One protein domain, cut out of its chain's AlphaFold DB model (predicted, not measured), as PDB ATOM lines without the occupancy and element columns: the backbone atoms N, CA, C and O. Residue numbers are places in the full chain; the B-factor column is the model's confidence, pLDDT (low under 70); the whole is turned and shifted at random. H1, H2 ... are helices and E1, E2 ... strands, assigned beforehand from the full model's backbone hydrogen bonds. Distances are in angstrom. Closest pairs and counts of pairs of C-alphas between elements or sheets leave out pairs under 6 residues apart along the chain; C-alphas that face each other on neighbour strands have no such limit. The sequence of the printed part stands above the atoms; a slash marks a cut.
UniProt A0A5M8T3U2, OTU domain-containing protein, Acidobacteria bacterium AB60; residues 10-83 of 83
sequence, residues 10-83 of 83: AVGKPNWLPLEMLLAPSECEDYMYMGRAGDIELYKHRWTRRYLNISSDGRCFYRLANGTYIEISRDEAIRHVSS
ATOM      1  N   ALA A  10     -50.382 -45.983 105.660       93.88
ATOM      2  CA  ALA A  10     -50.190 -45.302 104.391       93.88
ATOM      3  C   ALA A  10     -48.697 -45.236 104.052       93.88
ATOM      4  O   ALA A  10     -47.896 -44.703 104.824       93.88
ATOM      5  N   VAL A  11     -48.319 -45.746 102.877       91.25
ATOM      6  CA  VAL A  11     -46.947 -45.645 102.359       91.25
ATOM      7  C   VAL A  11     -46.877 -44.450 101.411       91.25
ATOM      8  O   VAL A  11     -47.349 -44.510 100.279       91.25
ATOM      9  N   GLY A  12     -46.331 -43.341 101.909       89.75
ATOM     10  CA  GLY A  12     -46.111 -42.107 101.152       89.75
ATOM     11  C   GLY A  12     -44.630 -41.755 101.026       89.75
ATOM     12  O   GLY A  12     -43.756 -42.599 101.222       89.75
ATOM     13  N   LYS A  13     -44.340 -40.481 100.731       95.50
ATOM     14  CA  LYS A  13     -42.972 -39.955 100.806       95.50
ATOM     15  C   LYS A  13     -42.423 -40.183 102.229       95.50
ATOM     16  O   LYS A  13     -43.119 -39.822 103.176       95.50
ATOM     17  N   PRO A  14     -41.211 -40.742 102.384       96.00
ATOM     18  CA  PRO A  14     -40.596 -40.903 103.693       96.00
ATOM     19  C   PRO A  14     -40.427 -39.572 104.417       96.00
ATOM     20  O   PRO A  14     -39.949 -38.593 103.837       96.00
ATOM     21  N   ASN A  15     -40.780 -39.571 105.696       96.56
ATOM     22  CA  ASN A  15     -40.407 -38.534 106.640       96.56
ATOM     23  C   ASN A  15     -39.304 -39.107 107.531       96.56
ATOM     24  O   ASN A  15     -39.574 -40.006 108.316       96.56
ATOM     25  N   TRP A  16     -38.062 -38.648 107.382       97.00
ATOM     26  CA  TRP A  16     -36.921 -39.160 108.157       97.00
ATOM     27  C   TRP A  16     -36.621 -38.333 109.409       97.00
ATOM     28  O   TRP A  16     -35.932 -38.815 110.303       97.00
ATOM     29  N   LEU A  17     -37.198 -37.131 109.513       96.69
ATOM     30  CA  LEU A  17     -36.896 -36.181 110.582       96.69
ATOM     31  C   LEU A  17     -37.110 -36.764 111.995       96.69
ATOM     32  O   LEU A  17     -36.221 -36.597 112.828       96.69
ATOM     33  N   PRO A  18     -38.209 -37.491 112.299       97.44
ATOM     34  CA  PRO A  18     -38.380 -38.087 113.627       97.44
ATOM     35  C   PRO A  18     -37.291 -39.100 113.997       97.44
ATOM     36  O   PRO A  18     -36.880 -39.158 115.154       97.44
ATOM     37  N   LEU A  19     -36.803 -39.874 113.023       97.50
ATOM     38  CA  LEU A  19     -35.714 -40.827 113.232       97.50
ATOM     39  C   LEU A  19     -34.382 -40.101 113.480       97.50
ATOM     40  O   LEU A  19     -33.677 -40.424 114.433       97.50
ATOM     41  N   GLU A  20     -34.084 -39.081 112.673       96.56
ATOM     42  CA  GLU A  20     -32.864 -38.261 112.768       96.56
ATOM     43  C   GLU A  20     -32.792 -37.441 114.068       96.56
ATOM     44  O   GLU A  20     -31.708 -37.120 114.548       96.56
ATOM     45  N   MET A  21     -33.936 -37.107 114.671       94.69
ATOM     46  CA  MET A  21     -33.997 -36.469 115.994       94.69
ATOM     47  C   MET A  21     -33.753 -37.446 117.153       94.69
ATOM     48  O   MET A  21     -33.495 -37.014 118.282       94.69
ATOM     49  N   LEU A  22     -33.906 -38.748 116.905       94.62
ATOM     50  CA  LEU A  22     -33.837 -39.792 117.921       94.62
ATOM     51  C   LEU A  22     -32.468 -40.479 117.971       94.62
ATOM     52  O   LEU A  22     -32.018 -40.825 119.061       94.62
ATOM     53  N   LEU A  23     -31.840 -40.677 116.811       94.75
ATOM     54  CA  LEU A  23     -30.626 -41.474 116.629       94.75
ATOM     55  C   LEU A  23     -29.492 -40.656 116.006       94.75
ATOM     56  O   LEU A  23     -29.722 -39.630 115.365       94.75
ATOM     57  N   ALA A  24     -28.255 -41.135 116.140       93.62
ATOM     58  CA  ALA A  24     -27.151 -40.570 115.379       93.62
ATOM     59  C   ALA A  24     -27.348 -40.831 113.868       93.62
ATOM     60  O   ALA A  24     -27.908 -41.863 113.483       93.62
ATOM     61  N   PRO A  25     -26.830 -39.961 112.978       91.31
ATOM     62  CA  PRO A  25     -26.948 -40.164 111.532       91.31
ATOM     63  C   PRO A  25     -26.423 -41.526 111.051       91.31
ATOM     64  O   PRO A  25     -27.018 -42.131 110.166       91.31
ATOM     65  N   SER A  26     -25.353 -42.038 111.671       92.75
ATOM     66  CA  SER A  26     -24.779 -43.354 111.360       92.75
ATOM     67  C   SER A  26     -25.661 -44.532 111.770       92.75
ATOM     68  O   SER A  26     -25.452 -45.630 111.288       92.75
ATOM     69  N   GLU A  27     -26.622 -44.338 112.671       94.38
ATOM     70  CA  GLU A  27     -27.559 -45.389 113.088       94.38
ATOM     71  C   GLU A  27     -28.832 -45.371 112.230       94.38
ATOM     72  O   GLU A  27     -29.513 -46.385 112.095       94.38
ATOM     73  N   CYS A  28     -29.155 -44.228 111.615       96.25
ATOM     74  CA  CYS A  28     -30.338 -44.079 110.767       96.25
ATOM     75  C   CYS A  28     -30.280 -44.972 109.514       96.25
ATOM     76  O   CYS A  28     -31.324 -45.413 109.033       96.25
ATOM     77  N   GLU A  29     -29.082 -45.284 109.004       95.56
ATOM     78  CA  GLU A  29     -28.887 -46.122 107.808       95.56
ATOM     79  C   GLU A  29     -29.371 -47.572 107.978       95.56
ATOM     80  O   GLU A  29     -29.653 -48.266 106.997       95.56
ATOM     81  N   ASP A  30     -29.518 -48.028 109.223       96.56
ATOM     82  CA  ASP A  30     -30.020 -49.360 109.537       96.56
ATOM     83  C   ASP A  30     -31.557 -49.446 109.516       96.56
ATOM     84  O   ASP A  30     -32.119 -50.518 109.763       96.56
ATOM     85  N   TYR A  31     -32.266 -48.363 109.187       97.94
ATOM     86  CA  TYR A  31     -33.727 -48.321 109.193       97.94
ATOM     87  C   TYR A  31     -34.330 -48.148 107.800       97.94
ATOM     88  O   TYR A  31     -33.853 -47.407 106.947       97.94
ATOM     89  N   MET A  32     -35.457 -48.824 107.587       98.06
ATOM     90  CA  MET A  32     -36.288 -48.679 106.395       98.06
ATOM     91  C   MET A  32     -37.604 -48.008 106.774       98.06
ATOM     92  O   MET A  32     -38.264 -48.431 107.724       98.06
ATOM     93  N   TYR A  33     -38.019 -47.012 106.000       97.94
ATOM     94  CA  TYR A  33     -39.327 -46.391 106.157       97.94
ATOM     95  C   TYR A  33     -40.429 -47.327 105.652       97.94
ATOM     96  O   TYR A  33     -40.379 -47.798 104.515       97.94
ATOM     97  N   MET A  34     -41.430 -47.585 106.492       97.88
ATOM     98  CA  MET A  34     -42.524 -48.517 106.207       97.88
ATOM     99  C   MET A  34     -43.883 -47.828 106.035       97.88
ATOM    100  O   MET A  34     -44.893 -48.513 105.883       97.88
ATOM    101  N   GLY A  35     -43.913 -46.496 106.045       96.94
ATOM    102  CA  GLY A  35     -45.139 -45.706 106.027       96.94
ATOM    103  C   GLY A  35     -45.469 -45.128 107.397       96.94
ATOM    104  O   GLY A  35     -44.629 -45.098 108.295       96.94
ATOM    105  N   ARG A  36     -46.720 -44.701 107.546       96.00
ATOM    106  CA  ARG A  36     -47.239 -44.108 108.779       96.00
ATOM    107  C   ARG A  36     -48.624 -44.637 109.123       96.00
ATOM    108  O   ARG A  36     -49.400 -44.942 108.217       96.00
ATOM    109  N   ALA A  37     -48.935 -44.701 110.411       94.50
ATOM    110  CA  ALA A  37     -50.281 -44.931 110.932       94.50
ATOM    111  C   ALA A  37     -50.717 -43.670 111.691       94.50
ATOM    112  O   ALA A  37     -50.146 -43.343 112.731       94.50
ATOM    113  N   GLY A  38     -51.669 -42.919 111.132       92.50
ATOM    114  CA  GLY A  38     -52.024 -41.600 111.660       92.50
ATOM    115  C   GLY A  38     -50.822 -40.652 111.649       92.50
ATOM    116  O   GLY A  38     -50.263 -40.370 110.587       92.50
ATOM    117  N   ASP A  39     -50.417 -40.195 112.836       93.06
ATOM    118  CA  ASP A  39     -49.261 -39.310 113.051       93.06
ATOM    119  C   ASP A  39     -47.985 -40.061 113.488       93.06
ATOM    120  O   ASP A  39     -46.995 -39.426 113.849       93.06
ATOM    121  N   ILE A  40     -47.998 -41.400 113.469       96.56
ATOM    122  CA  ILE A  40     -46.875 -42.252 113.876       96.56
ATOM    123  C   ILE A  40     -46.142 -42.761 112.631       96.56
ATOM    124  O   ILE A  40     -46.681 -43.564 111.867       96.56
ATOM    125  N   GLU A  41     -44.900 -42.322 112.449       98.06
ATOM    126  CA  GLU A  41     -43.984 -42.825 111.427       98.06
ATOM    127  C   GLU A  41     -43.433 -44.199 111.837       98.06
ATOM    128  O   GLU A  41     -43.100 -44.430 113.003       98.06
ATOM    129  N   LEU A  42     -43.337 -45.123 110.879       98.00
ATOM    130  CA  LEU A  42     -42.969 -46.518 111.121       98.00
ATOM    131  C   LEU A  42     -41.613 -46.821 110.479       98.00
ATOM    132  O   LEU A  42     -41.509 -46.948 109.255       98.00
ATOM    133  N   TYR A  43     -40.580 -47.009 111.298       98.38
ATOM    134  CA  TYR A  43     -39.240 -47.367 110.830       98.38
ATOM    135  C   TYR A  43     -38.914 -48.797 111.225       98.38
ATOM    136  O   TYR A  43     -38.965 -49.165 112.395       98.38
ATOM    137  N   LYS A  44     -38.553 -49.630 110.254       98.25
ATOM    138  CA  LYS A  44     -38.172 -51.019 110.497       98.25
ATOM    139  C   LYS A  44     -36.663 -51.152 110.504       98.25
ATOM    140  O   LYS A  44     -36.026 -50.917 109.480       98.25
ATOM    141  N   HIS A  45     -36.114 -51.604 111.622       98.06
ATOM    142  CA  HIS A  45     -34.700 -51.922 111.718       98.06
ATOM    143  C   HIS A  45     -34.369 -53.115 110.809       98.06
ATOM    144  O   HIS A  45     -35.052 -54.149 110.825       98.06
ATOM    145  N   ARG A  46     -33.335 -52.984 109.977       96.75
ATOM    146  CA  ARG A  46     -33.018 -53.950 108.919       96.75
ATOM    147  C   ARG A  46     -32.622 -55.314 109.477       96.75
ATOM    148  O   ARG A  46     -33.033 -56.317 108.890       96.75
ATOM    149  N   TRP A  47     -31.904 -55.338 110.604       95.69
ATOM    150  CA  TRP A  47     -31.332 -56.542 111.208       95.69
ATOM    151  C   TRP A  47     -32.331 -57.262 112.112       95.69
ATOM    152  O   TRP A  47     -32.704 -58.400 111.843       95.69
ATOM    153  N   THR A  48     -32.836 -56.579 113.140       96.75
ATOM    154  CA  THR A  48     -33.753 -57.181 114.128       96.75
ATOM    155  C   THR A  48     -35.187 -57.289 113.621       96.75
ATOM    156  O   THR A  48     -36.008 -57.978 114.221       96.75
ATOM    157  N   ARG A  49     -35.509 -56.628 112.496       96.75
ATOM    158  CA  ARG A  49     -36.852 -56.570 111.883       96.75
ATOM    159  C   ARG A  49     -37.914 -55.936 112.784       96.75
ATOM    160  O   ARG A  49     -39.095 -55.978 112.430       96.75
ATOM    161  N   ARG A  50     -37.504 -55.352 113.909       97.31
ATOM    162  CA  ARG A  50     -38.362 -54.667 114.873       97.31
ATOM    163  C   ARG A  50     -38.602 -53.228 114.449       97.31
ATOM    164  O   ARG A  50     -37.844 -52.668 113.655       97.31
ATOM    165  N   TYR A  51     -39.698 -52.673 114.942       97.94
ATOM    166  CA  TYR A  51     -40.148 -51.344 114.566       97.94
ATOM    167  C   TYR A  51     -39.784 -50.328 115.639       97.94
ATOM    168  O   TYR A  51     -40.023 -50.558 116.824       97.94
ATOM    169  N   LEU A  52     -39.273 -49.194 115.184       98.25
ATOM    170  CA  LEU A  52     -39.215 -47.954 115.929       98.25
ATOM    171  C   LEU A  52     -40.354 -47.079 115.402       98.25
ATOM    172  O   LEU A  52     -40.336 -46.673 114.241       98.25
ATOM    173  N   ASN A  53     -41.383 -46.871 116.222       98.12
ATOM    174  CA  ASN A  53     -42.557 -46.088 115.842       98.12
ATOM    175  C   ASN A  53     -42.490 -44.742 116.554       98.12
ATOM    176  O   ASN A  53     -42.430 -44.718 117.785       98.12
ATOM    177  N   ILE A  54     -42.476 -43.647 115.796       98.19
ATOM    178  CA  ILE A  54     -42.168 -42.314 116.322       98.19
ATOM    179  C   ILE A  54     -43.205 -41.317 115.808       98.19
ATOM    180  O   ILE A  54     -43.472 -41.265 114.610       98.19
ATOM    181  N   SER A  55     -43.792 -40.518 116.692       96.19
ATOM    182  CA  SER A  55     -44.626 -39.385 116.282       96.19
ATOM    183  C   SER A  55     -43.782 -38.195 115.819       96.19
ATOM    184  O   SER A  55     -42.585 -38.100 116.090       96.19
ATOM    185  N   SER A  56     -44.418 -37.229 115.158       91.62
ATOM    186  CA  SER A  56     -43.753 -35.996 114.709       91.62
ATOM    187  C   SER A  56     -43.156 -35.141 115.839       91.62
ATOM    188  O   SER A  56     -42.233 -34.373 115.582       91.62
ATOM    189  N   ASP A  57     -43.640 -35.279 117.078       92.56
ATOM    190  CA  ASP A  57     -43.098 -34.621 118.277       92.56
ATOM    191  C   ASP A  57     -42.041 -35.466 119.020       92.56
ATOM    192  O   ASP A  57     -41.568 -35.071 120.085       92.56
ATOM    193  N   GLY A  58     -41.638 -36.610 118.456       94.25
ATOM    194  CA  GLY A  58     -40.539 -37.435 118.961       94.25
ATOM    195  C   GLY A  58     -40.914 -38.424 120.067       94.25
ATOM    196  O   GLY A  58     -40.015 -39.016 120.675       94.25
ATOM    197  N   ARG A  59     -42.209 -38.629 120.347       97.12
ATOM    198  CA  ARG A  59     -42.663 -39.691 121.261       97.12
ATOM    199  C   ARG A  59     -42.562 -41.048 120.584       97.12
ATOM    200  O   ARG A  59     -42.738 -41.164 119.374       97.12
ATOM    201  N   CYS A  60     -42.283 -42.076 121.377       98.12
ATOM    202  CA  CYS A  60     -42.064 -43.432 120.891       98.12
ATOM    203  C   CYS A  60     -43.233 -44.340 121.264       98.12
ATOM    204  O   CYS A  60     -43.822 -44.200 122.336       98.12
ATOM    205  N   PHE A  61     -43.542 -45.301 120.397       97.88
ATOM    206  CA  PHE A  61     -44.677 -46.195 120.593       97.88
ATOM    207  C   PHE A  61     -44.326 -47.655 120.321       97.88
ATOM    208  O   PHE A  61     -43.625 -47.989 119.361       97.88
ATOM    209  N   TYR A  62     -44.895 -48.546 121.126       97.06
ATOM    210  CA  TYR A  62     -44.922 -49.976 120.855       97.06
ATOM    211  C   TYR A  62     -46.272 -50.374 120.262       97.06
ATOM    212  O   TYR A  62     -47.318 -49.992 120.785       97.06
ATOM    213  N   ARG A  63     -46.252 -51.171 119.189       95.38
ATOM    214  CA  ARG A  63     -47.470 -51.709 118.576       95.38
ATOM    215  C   ARG A  63     -47.791 -53.080 119.163       95.38
ATOM    216  O   ARG A  63     -47.078 -54.050 118.907       95.38
ATOM    217  N   LEU A  64     -48.887 -53.164 119.909       93.12
ATOM    218  CA  LEU A  64     -49.428 -54.411 120.440       93.12
ATOM    219  C   LEU A  64     -49.961 -55.313 119.315       93.12
ATOM    220  O   LEU A  64     -50.263 -54.867 118.205       93.12
ATOM    221  N   ALA A  65     -50.127 -56.604 119.614       90.88
ATOM    222  CA  ALA A  65     -50.613 -57.593 118.647       90.88
ATOM    223  C   ALA A  65     -52.009 -57.262 118.081       90.88
ATOM    224  O   ALA A  65     -52.298 -57.584 116.932       90.88
ATOM    225  N   ASN A  66     -52.852 -56.579 118.863       89.44
ATOM    226  CA  ASN A  66     -54.184 -56.123 118.454       89.44
ATOM    227  C   ASN A  66     -54.166 -54.843 117.588       89.44
ATOM    228  O   ASN A  66     -55.225 -54.359 117.204       89.44
ATOM    229  N   GLY A  67     -52.987 -54.290 117.286       88.38
ATOM    230  CA  GLY A  67     -52.820 -53.085 116.476       88.38
ATOM    231  C   GLY A  67     -52.754 -51.774 117.255       88.38
ATOM    232  O   GLY A  67     -52.321 -50.785 116.673       88.38
ATOM    233  N   THR A  68     -53.082 -51.780 118.550       91.56
ATOM    234  CA  THR A  68     -52.989 -50.606 119.427       91.56
ATOM    235  C   THR A  68     -51.548 -50.150 119.604       91.56
ATOM    236  O   THR A  68     -50.644 -50.967 119.797       91.56
ATOM    237  N   TYR A  69     -51.350 -48.834 119.601       94.44
ATOM    238  CA  TYR A  69     -50.081 -48.214 119.957       94.44
ATOM    239  C   TYR A  69     -50.121 -47.743 121.406       94.44
ATOM    240  O   TYR A  69     -51.010 -46.990 121.799       94.44
ATOM    241  N   ILE A  70     -49.133 -48.163 122.190       96.12
ATOM    242  CA  ILE A  70     -48.905 -47.651 123.542       96.12
ATOM    243  C   ILE A  70     -47.650 -46.788 123.543       96.12
ATOM    244  O   ILE A  70     -46.642 -47.166 122.943       96.12
ATOM    245  N   GLU A  71     -47.720 -45.621 124.181       97.56
ATOM    246  CA  GLU A  71     -46.550 -44.761 124.361       97.56
ATOM    247  C   GLU A  71     -45.553 -45.466 125.291       97.56
ATOM    248  O   GLU A  71     -45.937 -46.002 126.333       97.56
ATOM    249  N   ILE A  72     -44.284 -45.489 124.893       98.00
ATOM    250  CA  ILE A  72     -43.167 -46.032 125.669       98.00
ATOM    251  C   ILE A  72     -42.051 -44.994 125.738       98.00
ATOM    252  O   ILE A  72     -41.970 -44.083 124.907       98.00
ATOM    253  N   SER A  73     -41.158 -45.128 126.714       97.81
ATOM    254  CA  SER A  73     -40.000 -44.241 126.790       97.81
ATOM    255  C   SER A  73     -39.061 -44.442 125.594       97.81
ATOM    256  O   SER A  73     -38.984 -45.518 124.995       97.81
ATOM    257  N   ARG A  74     -38.289 -43.397 125.279       95.88
ATOM    258  CA  ARG A  74     -37.214 -43.449 124.277       95.88
ATOM    259  C   ARG A  74     -36.264 -44.627 124.521       95.88
ATOM    260  O   ARG A  74     -35.972 -45.379 123.596       95.88
ATOM    261  N   ASP A  75     -35.831 -44.816 125.764       96.62
ATOM    262  CA  ASP A  75     -34.876 -45.868 126.121       96.62
ATOM    263  C   ASP A  75     -35.464 -47.272 125.945       96.62
ATOM    264  O   ASP A  75     -34.765 -48.195 125.529       96.62
ATOM    265  N   GLU A  76     -36.751 -47.461 126.248       97.81
ATOM    266  CA  GLU A  76     -37.454 -48.718 125.965       97.81
ATOM    267  C   GLU A  76     -37.562 -48.985 124.470       97.81
ATOM    268  O   GLU A  76     -37.352 -50.122 124.046       97.81
ATOM    269  N   ALA A  77     -37.830 -47.953 123.671       97.50
ATOM    270  CA  ALA A  77     -37.938 -48.075 122.224       97.50
ATOM    271  C   ALA A  77     -36.595 -48.469 121.588       97.50
ATOM    272  O   ALA A  77     -36.551 -49.398 120.782       97.50
ATOM    273  N   ILE A  78     -35.496 -47.834 122.013       95.88
ATOM    274  CA  ILE A  78     -34.133 -48.168 121.567       95.88
ATOM    275  C   ILE A  78     -33.772 -49.594 121.996       95.88
ATOM    276  O   ILE A  78     -33.389 -50.420 121.169       95.88
ATOM    277  N   ARG A  79     -33.976 -49.939 123.273       96.25
ATOM    278  CA  ARG A  79     -33.706 -51.295 123.774       96.25
ATOM    279  C   ARG A  79     -34.493 -52.351 123.003       96.25
ATOM    280  O   ARG A  79     -33.946 -53.403 122.691       96.25
ATOM    281  N   HIS A  80     -35.752 -52.062 122.669       95.00
ATOM    282  CA  HIS A  80     -36.599 -52.965 121.902       95.00
ATOM    283  C   HIS A  80     -36.003 -53.297 120.532       95.00
ATOM    284  O   HIS A  80     -36.080 -54.448 120.116       95.00
ATOM    285  N   VAL A  81     -35.412 -52.334 119.824       94.75
ATOM    286  CA  VAL A  81     -34.875 -52.565 118.471       94.75
ATOM    287  C   VAL A  81     -33.442 -53.101 118.456       94.75
ATOM    288  O   VAL A  81     -33.061 -53.687 117.442       94.75
ATOM    289  N   SER A  82     -32.699 -52.974 119.562       88.50
ATOM    290  CA  SER A  82     -31.310 -53.445 119.705       88.50
ATOM    291  C   SER A  82     -31.144 -54.871 120.260       88.50
ATOM    292  O   SER A  82     -30.055 -55.425 120.124       88.50
ATOM    293  N   SER A  83     -32.165 -55.470 120.895       72.69
ATOM    294  CA  SER A  83     -32.133 -56.884 121.347       72.69
ATOM    295  C   SER A  83     -32.525 -57.898 120.274       72.69
ATOM    296  O   SER A  83     -32.553 -59.107 120.569       72.69
TER     297      SER A  83
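This is residues 10 to 83 of the 83 residues of the protein "OTU domain-containing protein" of Acidobacteria bacterium AB60 (UniProt A0A5M8T3U2). A single strongly twisted sheet of five strands, E1 to E5 side by side in chain order, makes the body of this domain, and the helix H3 packs along its strands E3 and E4. The very short helix H1 only grazes the sheet beside E2 and E3, and the equally short H2 lies off the sheet, near H1. The printed part has 74 residues, with the order H1 H2 E1 E2 E3 E4 E5 H3; the sheet is antiparallel throughout and the class is mixed, helices and strands. The whole is compact, with a radius of gyration of the C-alphas of 11.1 A, and rounded, spanning 32 by 29 by 22 A.

E1, residues 31 to 37, E2, residues 40 to 45, E3, residues 51 to 55, E4, residues 60 to 63, and E5, residues 69 to 72, form a meander, each strand the antiparallel neighbour of the one before. Each successive pair is a hairpin, and E1 and E5 are the edge strands. From edge to edge the strands' lines turn by 124 degrees. Within hydrogen-bond range are N 34 and O 42 of E1 and E2, 2.8 A; N 41 and O 54 of E2 and E3, 2.8 A; N 61 and O 53 of E3 and E4, 2.9 A; and N 62 and O 70 of E4 and E5, 2.9 A. H3, residues 74 to 82, is on the sheet at a height of 8.2 A. It lies over E3 and, only just, over E4, on which 3 of its 9 C-alphas fall. It runs along the strands, at 19 degrees to E3 on the local plane. The closest C-alphas of H3 and E3 are those of Ala 77 and Leu 52, 6.4 A apart, and of H3 and E4 those of Arg 74 and Cys 60, 5.9 A apart. H1, residues 17 to 20, only grazes the sheet, with its residues 17 to 19; its closest C-alpha pair with E3 is Pro 18 and Ile 54, 6.3 A. H2, residues 25 to 28, is not on the sheet. H1 and H2 are close but not clearly touching, with the C-alphas of Glu 20 and Cys 28 closest at 6.7 A. H3 is apart from H1 and from H2. Every O i to N i+4 pair in H3 is within hydrogen-bond range; H1 and H2 are too short for such a pair.

H1 begins at C-alpha 17, (-36.896, -36.181, 110.582). E1 measures 17.0 A, E2 15.7 A, E3 12.9 A, E4 10.2 A and E5 9.2 A; C-alpha 31 of E1 is at (-33.727, -48.321, 109.193). H3 measures 12.5 A and ends at C-alpha 82, (-31.310, -53.445, 119.705).

The C-alphas of Ser 26 and Asn 66 are the two farthest apart, 32.8 A. The printed part has no cut, and each link between successive elements is tight. No printed residue is under 70 in pLDDT.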